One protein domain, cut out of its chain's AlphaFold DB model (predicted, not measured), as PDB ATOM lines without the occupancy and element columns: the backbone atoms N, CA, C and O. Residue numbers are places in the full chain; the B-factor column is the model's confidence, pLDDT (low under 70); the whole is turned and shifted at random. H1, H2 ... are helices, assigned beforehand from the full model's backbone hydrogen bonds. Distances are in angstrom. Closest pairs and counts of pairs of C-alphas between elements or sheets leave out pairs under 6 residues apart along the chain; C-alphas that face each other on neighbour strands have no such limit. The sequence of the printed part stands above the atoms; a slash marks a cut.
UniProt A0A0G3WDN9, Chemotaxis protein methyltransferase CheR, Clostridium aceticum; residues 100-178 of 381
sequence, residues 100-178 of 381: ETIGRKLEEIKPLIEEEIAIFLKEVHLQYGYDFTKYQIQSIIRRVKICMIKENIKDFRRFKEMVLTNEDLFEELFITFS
ATOM      1  N   GLU A 100      95.954 117.438 108.280       60.50
ATOM      2  CA  GLU A 100      96.114 118.287 107.092       60.50
ATOM      3  C   GLU A 100      95.339 119.605 107.229       60.50
ATOM      4  O   GLU A 100      95.848 120.676 106.892       60.50
ATOM      5  N   THR A 101      94.125 119.546 107.786       66.00
ATOM      6  CA  THR A 101      93.311 120.728 108.095       66.00
ATOM      7  C   THR A 101      93.951 121.576 109.193       66.00
ATOM      8  O   THR A 101      93.978 122.801 109.076       66.00
ATOM      9  N   ILE A 102      94.523 120.944 110.224       68.50
ATOM     10  CA  ILE A 102      95.269 121.641 111.283       68.50
ATOM     11  C   ILE A 102      96.476 122.375 110.686       68.50
ATOM     12  O   ILE A 102      96.693 123.535 111.019       68.50
ATOM     13  N   GLY A 103      97.225 121.741 109.774       66.38
ATOM     14  CA  GLY A 103      98.372 122.351 109.092       66.38
ATOM     15  C   GLY A 103      98.036 123.680 108.410       66.38
ATOM     16  O   GLY A 103      98.703 124.676 108.667       66.38
ATOM     17  N   ARG A 104      96.952 123.724 107.623       71.31
ATOM     18  CA  ARG A 104      96.499 124.961 106.955       71.31
ATOM     19  C   ARG A 104      96.043 126.027 107.953       71.31
ATOM     20  O   ARG A 104      96.445 127.180 107.855       71.31
ATOM     21  N   LYS A 105      95.262 125.639 108.968       75.06
ATOM     22  CA  LYS A 105      94.783 126.568 110.009       75.06
ATOM     23  C   LYS A 105      95.920 127.151 110.860       75.06
ATOM     24  O   LYS A 105      95.787 128.259 111.371       75.06
ATOM     25  N   LEU A 106      97.040 126.438 111.015       73.50
ATOM     26  CA  LEU A 106      98.212 126.937 111.748       73.50
ATOM     27  C   LEU A 106      98.844 128.169 111.090       73.50
ATOM     28  O   LEU A 106      99.368 129.019 111.813       73.50
ATOM     29  N   GLU A 107      98.782 128.268 109.760       71.56
ATOM     30  CA  GLU A 107      99.301 129.407 108.991       71.56
ATOM     31  C   GLU A 107      98.402 130.651 109.119       71.56
ATOM     32  O   GLU A 107      98.886 131.775 109.026       71.56
ATOM     33  N   GLU A 108      97.112 130.463 109.414       74.44
ATOM     34  CA  GLU A 108      96.127 131.542 109.582       74.44
ATOM     35  C   GLU A 108      96.148 132.177 110.987       74.44
ATOM     36  O   GLU A 108      95.650 133.291 111.183       74.44
ATOM     37  N   ILE A 109      96.717 131.492 111.988       74.75
ATOM     38  CA  ILE A 109      96.825 132.023 113.352       74.75
ATOM     39  C   ILE A 109      97.939 133.063 113.416       74.75
ATOM     40  O   ILE A 109      99.104 132.766 113.128       74.75
ATOM     41  N   LYS A 110      97.582 134.262 113.903       79.44
ATOM     42  CA  LYS A 110      98.529 135.352 114.161       79.44
ATOM     43  C   LYS A 110      99.775 134.836 114.903       79.44
ATOM     44  O   LYS A 110      99.648 134.001 115.803       79.44
ATOM     45  N   PRO A 111     100.983 135.306 114.546       82.06
ATOM     46  CA  PRO A 111     102.196 134.965 115.279       82.06
ATOM     47  C   PRO A 111     102.004 135.218 116.777       82.06
ATOM     48  O   PRO A 111     101.510 136.275 117.165       82.06
ATOM     49  N   LEU A 112     102.358 134.227 117.596       88.31
ATOM     50  CA  LEU A 112     102.347 134.375 119.048       88.31
ATOM     51  C   LEU A 112     103.702 134.937 119.471       88.31
ATOM     52  O   LEU A 112     104.733 134.490 118.964       88.31
ATOM     53  N   ILE A 113     103.682 135.912 120.373       91.81
ATOM     54  CA  ILE A 113     104.878 136.578 120.890       91.81
ATOM     55  C   ILE A 113     105.521 135.666 121.945       91.81
ATOM     56  O   ILE A 113     104.832 135.172 122.841       91.81
ATOM     57  N   GLU A 114     106.830 135.416 121.843       93.12
ATOM     58  CA  GLU A 114     107.533 134.489 122.745       93.12
ATOM     59  C   GLU A 114     107.438 134.930 124.210       93.12
ATOM     60  O   GLU A 114     107.227 134.094 125.090       93.12
ATOM     61  N   GLU A 115     107.522 136.233 124.476       93.56
ATOM     62  CA  GLU A 115     107.403 136.804 125.816       93.56
ATOM     63  C   GLU A 115     106.021 136.552 126.431       93.56
ATOM     64  O   GLU A 115     105.924 136.196 127.608       93.56
ATOM     65  N   GLU A 116     104.946 136.680 125.645       94.75
ATOM     66  CA  GLU A 116     103.584 136.406 126.116       94.75
ATOM     67  C   GLU A 116     103.415 134.925 126.474       94.75
ATOM     68  O   GLU A 116     102.806 134.591 127.495       94.75
ATOM     69  N   ILE A 117     104.007 134.033 125.677       96.50
ATOM     70  CA  ILE A 117     103.998 132.591 125.937       96.50
ATOM     71  C   ILE A 117     104.825 132.271 127.178       96.50
ATOM     72  O   ILE A 117     104.376 131.512 128.028       96.50
ATOM     73  N   ALA A 118     105.999 132.877 127.342       95.44
ATOM     74  CA  ALA A 118     106.828 132.671 128.524       95.44
ATOM     75  C   ALA A 118     106.117 133.102 129.819       95.44
ATOM     76  O   ALA A 118     106.239 132.419 130.837       95.44
ATOM     77  N   ILE A 119     105.355 134.203 129.792       96.44
ATOM     78  CA  ILE A 119     104.506 134.624 130.919       96.44
ATOM     79  C   ILE A 119     103.398 133.593 131.157       96.44
ATOM     80  O   ILE A 119     103.233 133.136 132.286       96.44
ATOM     81  N   PHE A 120     102.708 133.172 130.097       97.19
ATOM     82  CA  PHE A 120     101.659 132.157 130.176       97.19
ATOM     83  C   PHE A 120     102.146 130.843 130.802       97.19
ATOM     84  O   PHE A 120     101.474 130.291 131.666       97.19
ATOM     85  N   LEU A 121     103.341 130.362 130.448       96.38
ATOM     86  CA  LEU A 121     103.897 129.137 131.035       96.38
ATOM     87  C   LEU A 121     104.217 129.279 132.528       96.38
ATOM     88  O   LEU A 121     104.091 128.304 133.266       96.38
ATOM     89  N   LYS A 122     104.605 130.474 132.991       96.94
ATOM     90  CA  LYS A 122     104.783 130.736 134.428       96.94
ATOM     91  C   LYS A 122     103.448 130.698 135.164       96.94
ATOM     92  O   LYS A 122     103.377 130.129 136.244       96.94
ATOM     93  N   GLU A 123     102.399 131.273 134.582       97.12
ATOM     94  CA  GLU A 123     101.050 131.240 135.161       97.12
ATOM     95  C   GLU A 123     100.491 129.815 135.193       97.12
ATOM     96  O   GLU A 123      99.960 129.399 136.215       97.12
ATOM     97  N   VAL A 124     100.692 129.034 134.126       95.75
ATOM     98  CA  VAL A 124     100.354 127.603 134.089       95.75
ATOM     99  C   VAL A 124     101.092 126.836 135.184       95.75
ATOM    100  O   VAL A 124     100.478 126.032 135.881       95.75
ATOM    101  N   HIS A 125     102.388 127.094 135.375       94.31
ATOM    102  CA  HIS A 125     103.149 126.455 136.443       94.31
ATOM    103  C   HIS A 125     102.617 126.827 137.834       94.31
ATOM    104  O   HIS A 125     102.465 125.948 138.676       94.31
ATOM    105  N   LEU A 126     102.294 128.102 138.071       95.00
ATOM    106  CA  LEU A 126     101.732 128.559 139.344       95.00
ATOM    107  C   LEU A 126     100.345 127.964 139.619       95.00
ATOM    108  O   LEU A 126     100.057 127.613 140.759       95.00
ATOM    109  N   GLN A 127      99.509 127.840 138.588       95.50
ATOM    110  CA  GLN A 127      98.135 127.359 138.714       95.50
ATOM    111  C   GLN A 127      98.052 125.829 138.829       95.50
ATOM    112  O   GLN A 127      97.278 125.317 139.632       95.50
ATOM    113  N   TYR A 128      98.840 125.099 138.034       93.00
ATOM    114  CA  TYR A 128      98.703 123.646 137.859       93.00
ATOM    115  C   TYR A 128      99.934 122.836 138.289       93.00
ATOM    116  O   TYR A 128      99.902 121.609 138.263       93.00
ATOM    117  N   GLY A 129     101.045 123.485 138.648       90.00
ATOM    118  CA  GLY A 129     102.276 122.829 139.103       90.00
ATOM    119  C   GLY A 129     103.186 122.284 137.994       90.00
ATOM    120  O   GLY A 129     104.344 121.962 138.263       90.00
ATOM    121  N   TYR A 130     102.739 122.235 136.736       89.00
ATOM    122  CA  TYR A 130     103.541 121.723 135.616       89.00
ATOM    123  C   TYR A 130     104.460 122.800 135.020       89.00
ATOM    124  O   TYR A 130     103.999 123.767 134.415       89.00
ATOM    125  N   ASP A 131     105.777 122.627 135.178       90.81
ATOM    126  CA  ASP A 131     106.779 123.579 134.681       90.81
ATOM    127  C   ASP A 131     107.233 123.261 133.247       90.81
ATOM    128  O   ASP A 131     108.088 122.404 133.012       90.81
ATOM    129  N   PHE A 132     106.700 124.016 132.286       91.81
ATOM    130  CA  PHE A 132     107.138 123.993 130.887       91.81
ATOM    131  C   PHE A 132     108.041 125.183 130.513       91.81
ATOM    132  O   PHE A 132     108.413 125.340 129.350       91.81
ATOM    133  N   THR A 133     108.432 126.034 131.469       93.38
ATOM    134  CA  THR A 133     109.109 127.319 131.197       93.38
ATOM    135  C   THR A 133     110.491 127.171 130.558       93.38
ATOM    136  O   THR A 133     110.967 128.084 129.883       93.38
ATOM    137  N   LYS A 134     111.138 126.017 130.746       93.94
ATOM    138  CA  LYS A 134     112.451 125.680 130.173       93.94
ATOM    139  C   LYS A 134     112.376 124.641 129.050       93.94
ATOM    140  O   LYS A 134     113.382 124.014 128.713       93.94
ATOM    141  N   TYR A 135     111.199 124.464 128.453       93.44
ATOM    142  CA  TYR A 135     111.029 123.689 127.226       93.44
ATOM    143  C   TYR A 135     111.364 124.537 125.991       93.44
ATOM    144  O   TYR A 135     111.490 125.763 126.049       93.44
ATOM    145  N   GLN A 136     111.549 123.876 124.851       92.88
ATOM    146  CA  GLN A 136     111.801 124.533 123.571       92.88
ATOM    147  C   GLN A 136     110.595 125.398 123.175       92.88
ATOM    148  O   GLN A 136     109.545 124.871 122.794       92.88
ATOM    149  N   ILE A 137     110.751 126.725 123.250       92.94
ATOM    150  CA  ILE A 137     109.648 127.694 123.128       92.94
ATOM    151  C   ILE A 137     108.892 127.551 121.803       92.94
ATOM    152  O   ILE A 137     107.667 127.554 121.782       92.94
ATOM    153  N   GLN A 138     109.612 127.296 120.711       92.06
ATOM    154  CA  GLN A 138     109.035 127.106 119.379       92.06
ATOM    155  C   GLN A 138     108.150 125.853 119.296       92.06
ATOM    156  O   GLN A 138     107.088 125.863 118.668       92.06
ATOM    157  N   SER A 139     108.539 124.775 119.987       91.06
ATOM    158  CA  SER A 139     107.695 123.582 120.106       91.06
ATOM    159  C   SER A 139     106.430 123.901 120.903       91.06
ATOM    160  O   SER A 139     105.334 123.554 120.464       91.06
ATOM    161  N   ILE A 140     106.566 124.616 122.026       94.19
ATOM    162  CA  ILE A 140     105.435 125.024 122.868       94.19
ATOM    163  C   ILE A 140     104.458 125.917 122.099       94.19
ATOM    164  O   ILE A 140     103.270 125.609 122.072       94.19
ATOM    165  N   ILE A 141     104.937 126.952 121.405       94.25
ATOM    166  CA  ILE A 141     104.111 127.843 120.573       94.25
ATOM    167  C   ILE A 141     103.280 127.037 119.582       94.25
ATOM    168  O   ILE A 141     102.066 127.218 119.484       94.25
ATOM    169  N   ARG A 142     103.912 126.099 118.869       91.56
ATOM    170  CA  ARG A 142     103.203 125.241 117.918       91.56
ATOM    171  C   ARG A 142     102.110 124.419 118.602       91.56
ATOM    172  O   ARG A 142     101.031 124.259 118.039       91.56
ATOM    173  N   ARG A 143     102.364 123.893 119.804       92.00
ATOM    174  CA  ARG A 143     101.382 123.104 120.564       92.00
ATOM    175  C   ARG A 143     100.234 123.946 121.115       92.00
ATOM    176  O   ARG A 143      99.094 123.512 120.997       92.00
ATOM    177  N   VAL A 144     100.512 125.154 121.605       94.81
ATOM    178  CA  VAL A 144      99.485 126.137 121.982       94.81
ATOM    179  C   VAL A 144      98.575 126.418 120.789       94.81
ATOM    180  O   VAL A 144      97.362 126.274 120.904       94.81
ATOM    181  N   LYS A 145      99.145 126.707 119.611       92.69
ATOM    182  CA  LYS A 145      98.357 126.934 118.389       92.69
ATOM    183  C   LYS A 145      97.513 125.718 117.991       92.69
ATOM    184  O   LYS A 145      96.361 125.881 117.612       92.69
ATOM    185  N   ILE A 146      98.050 124.498 118.093       90.12
ATOM    186  CA  ILE A 146      97.280 123.272 117.811       90.12
ATOM    187  C   ILE A 146      96.092 123.141 118.768       90.12
ATOM    188  O   ILE A 146      94.993 122.825 118.319       90.12
ATOM    189  N   CYS A 147      96.299 123.391 120.062       91.38
ATOM    190  CA  CYS A 147      95.224 123.355 121.050       91.38
ATOM    191  C   CYS A 147      94.165 124.425 120.749       91.38
ATOM    192  O   CYS A 147      92.986 124.108 120.672       91.38
ATOM    193  N   MET A 148      94.585 125.659 120.456       91.31
ATOM    194  CA  MET A 148      93.701 126.744 120.016       91.31
ATOM    195  C   MET A 148      92.841 126.357 118.802       91.31
ATOM    196  O   MET A 148      91.652 126.661 118.781       91.31
ATOM    197  N   ILE A 149      93.408 125.666 117.805       88.75
ATOM    198  CA  ILE A 149      92.667 125.203 116.619       88.75
ATOM    199  C   ILE A 149      91.612 124.167 116.995       88.75
ATOM    200  O   ILE A 149      90.463 124.314 116.583       88.75
ATOM    201  N   LYS A 150      91.998 123.145 117.768       84.94
ATOM    202  CA  LYS A 150      91.090 122.075 118.210       84.94
ATOM    203  C   LYS A 150      89.902 122.637 118.987       84.94
ATOM    204  O   LYS A 150      88.766 122.280 118.721       84.94
ATOM    205  N   GLU A 151      90.180 123.596 119.861       85.38
ATOM    206  CA  GLU A 151      89.185 124.228 120.730       85.38
ATOM    207  C   GLU A 151      88.466 125.402 120.045       85.38
ATOM    208  O   GLU A 151      87.596 126.050 120.628       85.38
ATOM    209  N   ASN A 152      88.815 125.685 118.783       86.00
ATOM    210  CA  ASN A 152      88.279 126.775 117.973       86.00
ATOM    211  C   ASN A 152      88.382 128.159 118.658       86.00
ATOM    212  O   ASN A 152      87.491 129.006 118.546       86.00
ATOM    213  N   ILE A 153      89.496 128.410 119.351       89.25
ATOM    214  CA  ILE A 153      89.810 129.674 120.022       89.25
ATOM    215  C   ILE A 153      90.847 130.426 119.187       89.25
ATOM    216  O   ILE A 153      91.995 130.013 119.077       89.25
ATOM    217  N   LYS A 154      90.456 131.557 118.593       88.06
ATOM    218  CA  LYS A 154      91.328 132.317 117.674       88.06
ATOM    219  C   LYS A 154      92.234 133.336 118.364       88.06
ATOM    220  O   LYS A 154      93.264 133.705 117.806       88.06
ATOM    221  N   ASP A 155      91.836 133.818 119.538       90.44
ATOM    222  CA  ASP A 155      92.546 134.865 120.273       90.44
ATOM    223  C   ASP A 155      93.344 134.271 121.437       90.44
ATOM    224  O   ASP A 155      92.799 133.542 122.267       90.44
ATOM    225  N   PHE A 156      94.642 134.578 121.498       94.38
ATOM    226  CA  PHE A 156      95.532 134.000 122.506       94.38
ATOM    227  C   PHE A 156      95.236 134.507 123.921       94.38
ATOM    228  O   PHE A 156      95.344 133.733 124.869       94.38
ATOM    229  N   ARG A 157      94.809 135.767 124.090       93.94
ATOM    230  CA  ARG A 157      94.453 136.290 125.421       93.94
ATOM    231  C   ARG A 157      93.249 135.542 125.969       93.94
ATOM    232  O   ARG A 157      93.295 135.053 127.094       93.94
ATOM    233  N   ARG A 158      92.226 135.353 125.130       93.25
ATOM    234  CA  ARG A 158      91.061 134.543 125.479       93.25
ATOM    235  C   ARG A 158      91.435 133.091 125.769       93.25
ATOM    236  O   ARG A 158      90.942 132.528 126.740       93.25
ATOM    237  N   PHE A 159      92.304 132.496 124.953       94.94
ATOM    238  CA  PHE A 159      92.808 131.140 125.183       94.94
ATOM    239  C   PHE A 159      93.481 131.020 126.553       94.94
ATOM    240  O   PHE A 159      93.112 130.150 127.335       94.94
ATOM    241  N   LYS A 160      94.405 131.931 126.871       96.06
ATOM    242  CA  LYS A 160      95.089 132.003 128.165       96.06
ATOM    243  C   LYS A 160      94.102 132.119 129.330       96.06
ATOM    244  O   LYS A 160      94.199 131.337 130.269       96.06
ATOM    245  N   GLU A 161      93.152 133.055 129.274       95.44
ATOM    246  CA  GLU A 161      92.124 133.214 130.318       95.44
ATOM    247  C   GLU A 161      91.329 131.925 130.534       95.44
ATOM    248  O   GLU A 161      91.105 131.508 131.670       95.44
ATOM    249  N   MET A 162      90.908 131.285 129.440       94.88
ATOM    250  CA  MET A 162      90.138 130.049 129.511       94.88
ATOM    251  C   MET A 162      90.976 128.908 130.078       94.88
ATOM    252  O   MET A 162      90.483 128.200 130.946       94.88
ATOM    253  N   VAL A 163      92.232 128.743 129.652       96.19
ATOM    254  CA  VAL A 163      93.119 127.706 130.201       96.19
ATOM    255  C   VAL A 163      93.298 127.887 131.701       96.19
ATOM    256  O   VAL A 163      93.233 126.903 132.411       96.19
ATOM    257  N   LEU A 164      93.486 129.114 132.194       95.19
ATOM    258  CA  LEU A 164      93.724 129.375 133.620       95.19
ATOM    259  C   LEU A 164      92.467 129.244 134.500       95.19
ATOM    260  O   LEU A 164      92.584 129.227 135.723       95.19
ATOM    261  N   THR A 165      91.270 129.177 133.905       93.69
ATOM    262  CA  THR A 165      89.985 129.124 134.630       93.69
ATOM    263  C   THR A 165      89.172 127.859 134.355       93.69
ATOM    264  O   THR A 165      88.161 127.635 135.020       93.69
ATOM    265  N   ASN A 166      89.589 127.028 133.399       90.81
ATOM    266  CA  ASN A 166      88.903 125.804 133.004       90.81
ATOM    267  C   ASN A 166      89.892 124.630 132.954       90.81
ATOM    268  O   ASN A 166      90.684 124.513 132.017       90.81
ATOM    269  N   GLU A 167      89.799 123.743 133.944       89.06
ATOM    270  CA  GLU A 167      90.670 122.572 134.084       89.06
ATOM    271  C   GLU A 167      90.584 121.611 132.892       89.06
ATOM    272  O   GLU A 167      91.620 121.116 132.457       89.06
ATOM    273  N   ASP A 168      89.401 121.421 132.294       86.56
ATOM    274  CA  ASP A 168      89.238 120.566 131.107       86.56
ATOM    275  C   ASP A 168      90.073 121.087 129.928       86.56
ATOM    276  O   ASP A 168      90.701 120.327 129.194       86.56
ATOM    277  N   LEU A 169      90.105 122.409 129.743       90.56
ATOM    278  CA  LEU A 169      90.876 123.015 128.662       90.56
ATOM    279  C   LEU A 169      92.384 122.950 128.943       90.56
ATOM    280  O   LEU A 169      93.183 122.771 128.021       90.56
ATOM    281  N   PHE A 170      92.785 123.095 130.208       93.38
ATOM    282  CA  PHE A 170      94.171 122.868 130.597       93.38
ATOM    283  C   PHE A 170      94.599 121.417 130.341       93.38
ATOM    284  O   PHE A 170      95.686 121.196 129.810       93.38
ATOM    285  N   GLU A 171      93.751 120.440 130.654       90.25
ATOM    286  CA  GLU A 171      93.995 119.018 130.404       90.25
ATOM    287  C   GLU A 171      94.238 118.736 128.909       90.25
ATOM    288  O   GLU A 171      95.233 118.102 128.547       90.25
ATOM    289  N   GLU A 172      93.418 119.305 128.020       89.44
ATOM    290  CA  GLU A 172      93.611 119.216 126.564       89.44
ATOM    291  C   GLU A 172      94.933 119.851 126.095       89.44
ATOM    292  O   GLU A 172      95.653 119.303 125.241       89.44
ATOM    293  N   LEU A 173      95.307 120.992 126.682       93.31
ATOM    294  CA  LEU A 173      96.596 121.631 126.422       93.31
ATOM    295  C   LEU A 173      97.762 120.764 126.915       93.31
ATOM    296  O   LEU A 173      98.742 120.580 126.187       93.31
ATOM    297  N   PHE A 174      97.651 120.196 128.112       91.88
ATOM    298  CA  PHE A 174      98.656 119.335 128.730       91.88
ATOM    299  C   PHE A 174      98.904 118.064 127.905       91.88
ATOM    300  O   PHE A 174     100.055 117.715 127.605       91.88
ATOM    301  N   ILE A 175      97.834 117.408 127.447       87.62
ATOM    302  CA  ILE A 175      97.916 116.272 126.520       87.62
ATOM    303  C   ILE A 175      98.598 116.705 125.218       87.62
ATOM    304  O   ILE A 175      99.443 115.987 124.684       87.62
ATOM    305  N   THR A 176      98.291 117.904 124.716       87.62
ATOM    306  CA  THR A 176      98.896 118.436 123.488       87.62
ATOM    307  C   THR A 176     100.390 118.767 123.655       87.62
ATOM    308  O   THR A 176     101.152 118.635 122.689       87.62
ATOM    309  N   PHE A 177     100.842 119.153 124.853       88.44
ATOM    310  CA  PHE A 177     102.265 119.324 125.187       88.44
ATOM    311  C   PHE A 177     103.021 117.998 125.296       88.44
ATOM    312  O   PHE A 177     104.195 117.939 124.923       88.44
ATOM    313  N   SER A 178     102.353 116.935 125.742       79.44
ATOM    314  CA  SER A 178     102.937 115.600 125.910       79.44
ATOM    315  C   SER A 178     103.104 114.889 124.559       79.44
ATOM    316  O   SER A 178     102.167 114.315 124.002       79.44
TER     317      SER A 178
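AT A GLANCE: This is residues 100 to 178 of the 381 residues of the protein "Chemotaxis protein methyltransferase CheR" of Clostridium aceticum (UniProt A0A0G3WDN9). Helices H2 and H4 stand side by side and run the same way, H3 crosses near the ends where they begin, and H5 folds back from the end of H4 to pack on H3. H1 lies beyond H3, on the side away from H2 and H4, at one end of the longest axis. The printed part has 79 residues with five named helices, H1 to H5 in order along the chain, and no named strand; the class is all helix. It is compact, with a radius of gyration of the C-alphas of 11.6 A, and spans 33 by 24 by 22 A.

HOW THE PARTS SIT: H1, residues 100 to 108, touches residues 145 to 149 alone of H3, residues 137 to 150; the closest C-alphas are those of Leu 106 and Lys 145, 6.6 A apart. They run opposite ways at a steep tilt of 69 degrees, only just short of about perpendicular. H2, residues 114 to 128, is apart from H1. With residues 114 to 118 alone, H2 touches residues 137 to 141 of H3, closest at the C-alphas of Glu 114 and Ile 137, 7.1 A; at 73 degrees they are only just about perpendicular. H3 is the hub, touching three other helices. H4, residues 156 to 165, touches H2 at the C-alphas of Phe 120 and Lys 160, the closest pair at 6.9 A, with a shallow tilt of 9 degrees, the same way. H3 and H4 are close but not clearly touching, about perpendicular at 81 degrees; their closest C-alphas, of Met 148 and Phe 159, are 6.8 A apart. H5, residues 167 to 177, touches H3, closest at the C-alphas of Cys 147 and Leu 173, 5.8 A, at a steep tilt of 51 degrees, opposite ways. H4 and H5 touch only at the corner, closest at the C-alphas of Val 163 and Phe 170, 5.0 A. H2 and H5 are near each other, while H1 is apart from H4 and H5. In H2, H3, H4 and H5 every O i to N i+4 pair is within hydrogen-bond range; in H1 3 of 5 are.

IN THESE COORDINATES: H1 begins at C-alpha 100, (96.114, 118.287, 107.092), and is 13.5 A long. H2, the longest helix with 15 residues, measures 20.6 A from C-alpha 114 at (107.533, 134.489, 122.745). H3 measures 20.0 A, H4 14.2 A and H5 15.0 A, ending at C-alpha 177, (102.265, 119.324, 125.187).

THE WHOLE: The C-alphas farthest apart, of Glu 100 and Leu 126, are 34.3 A apart. The printed part has no cut and no long link. Mean pLDDT of the printed part is 89.1; residues 100 to 103 are under 70.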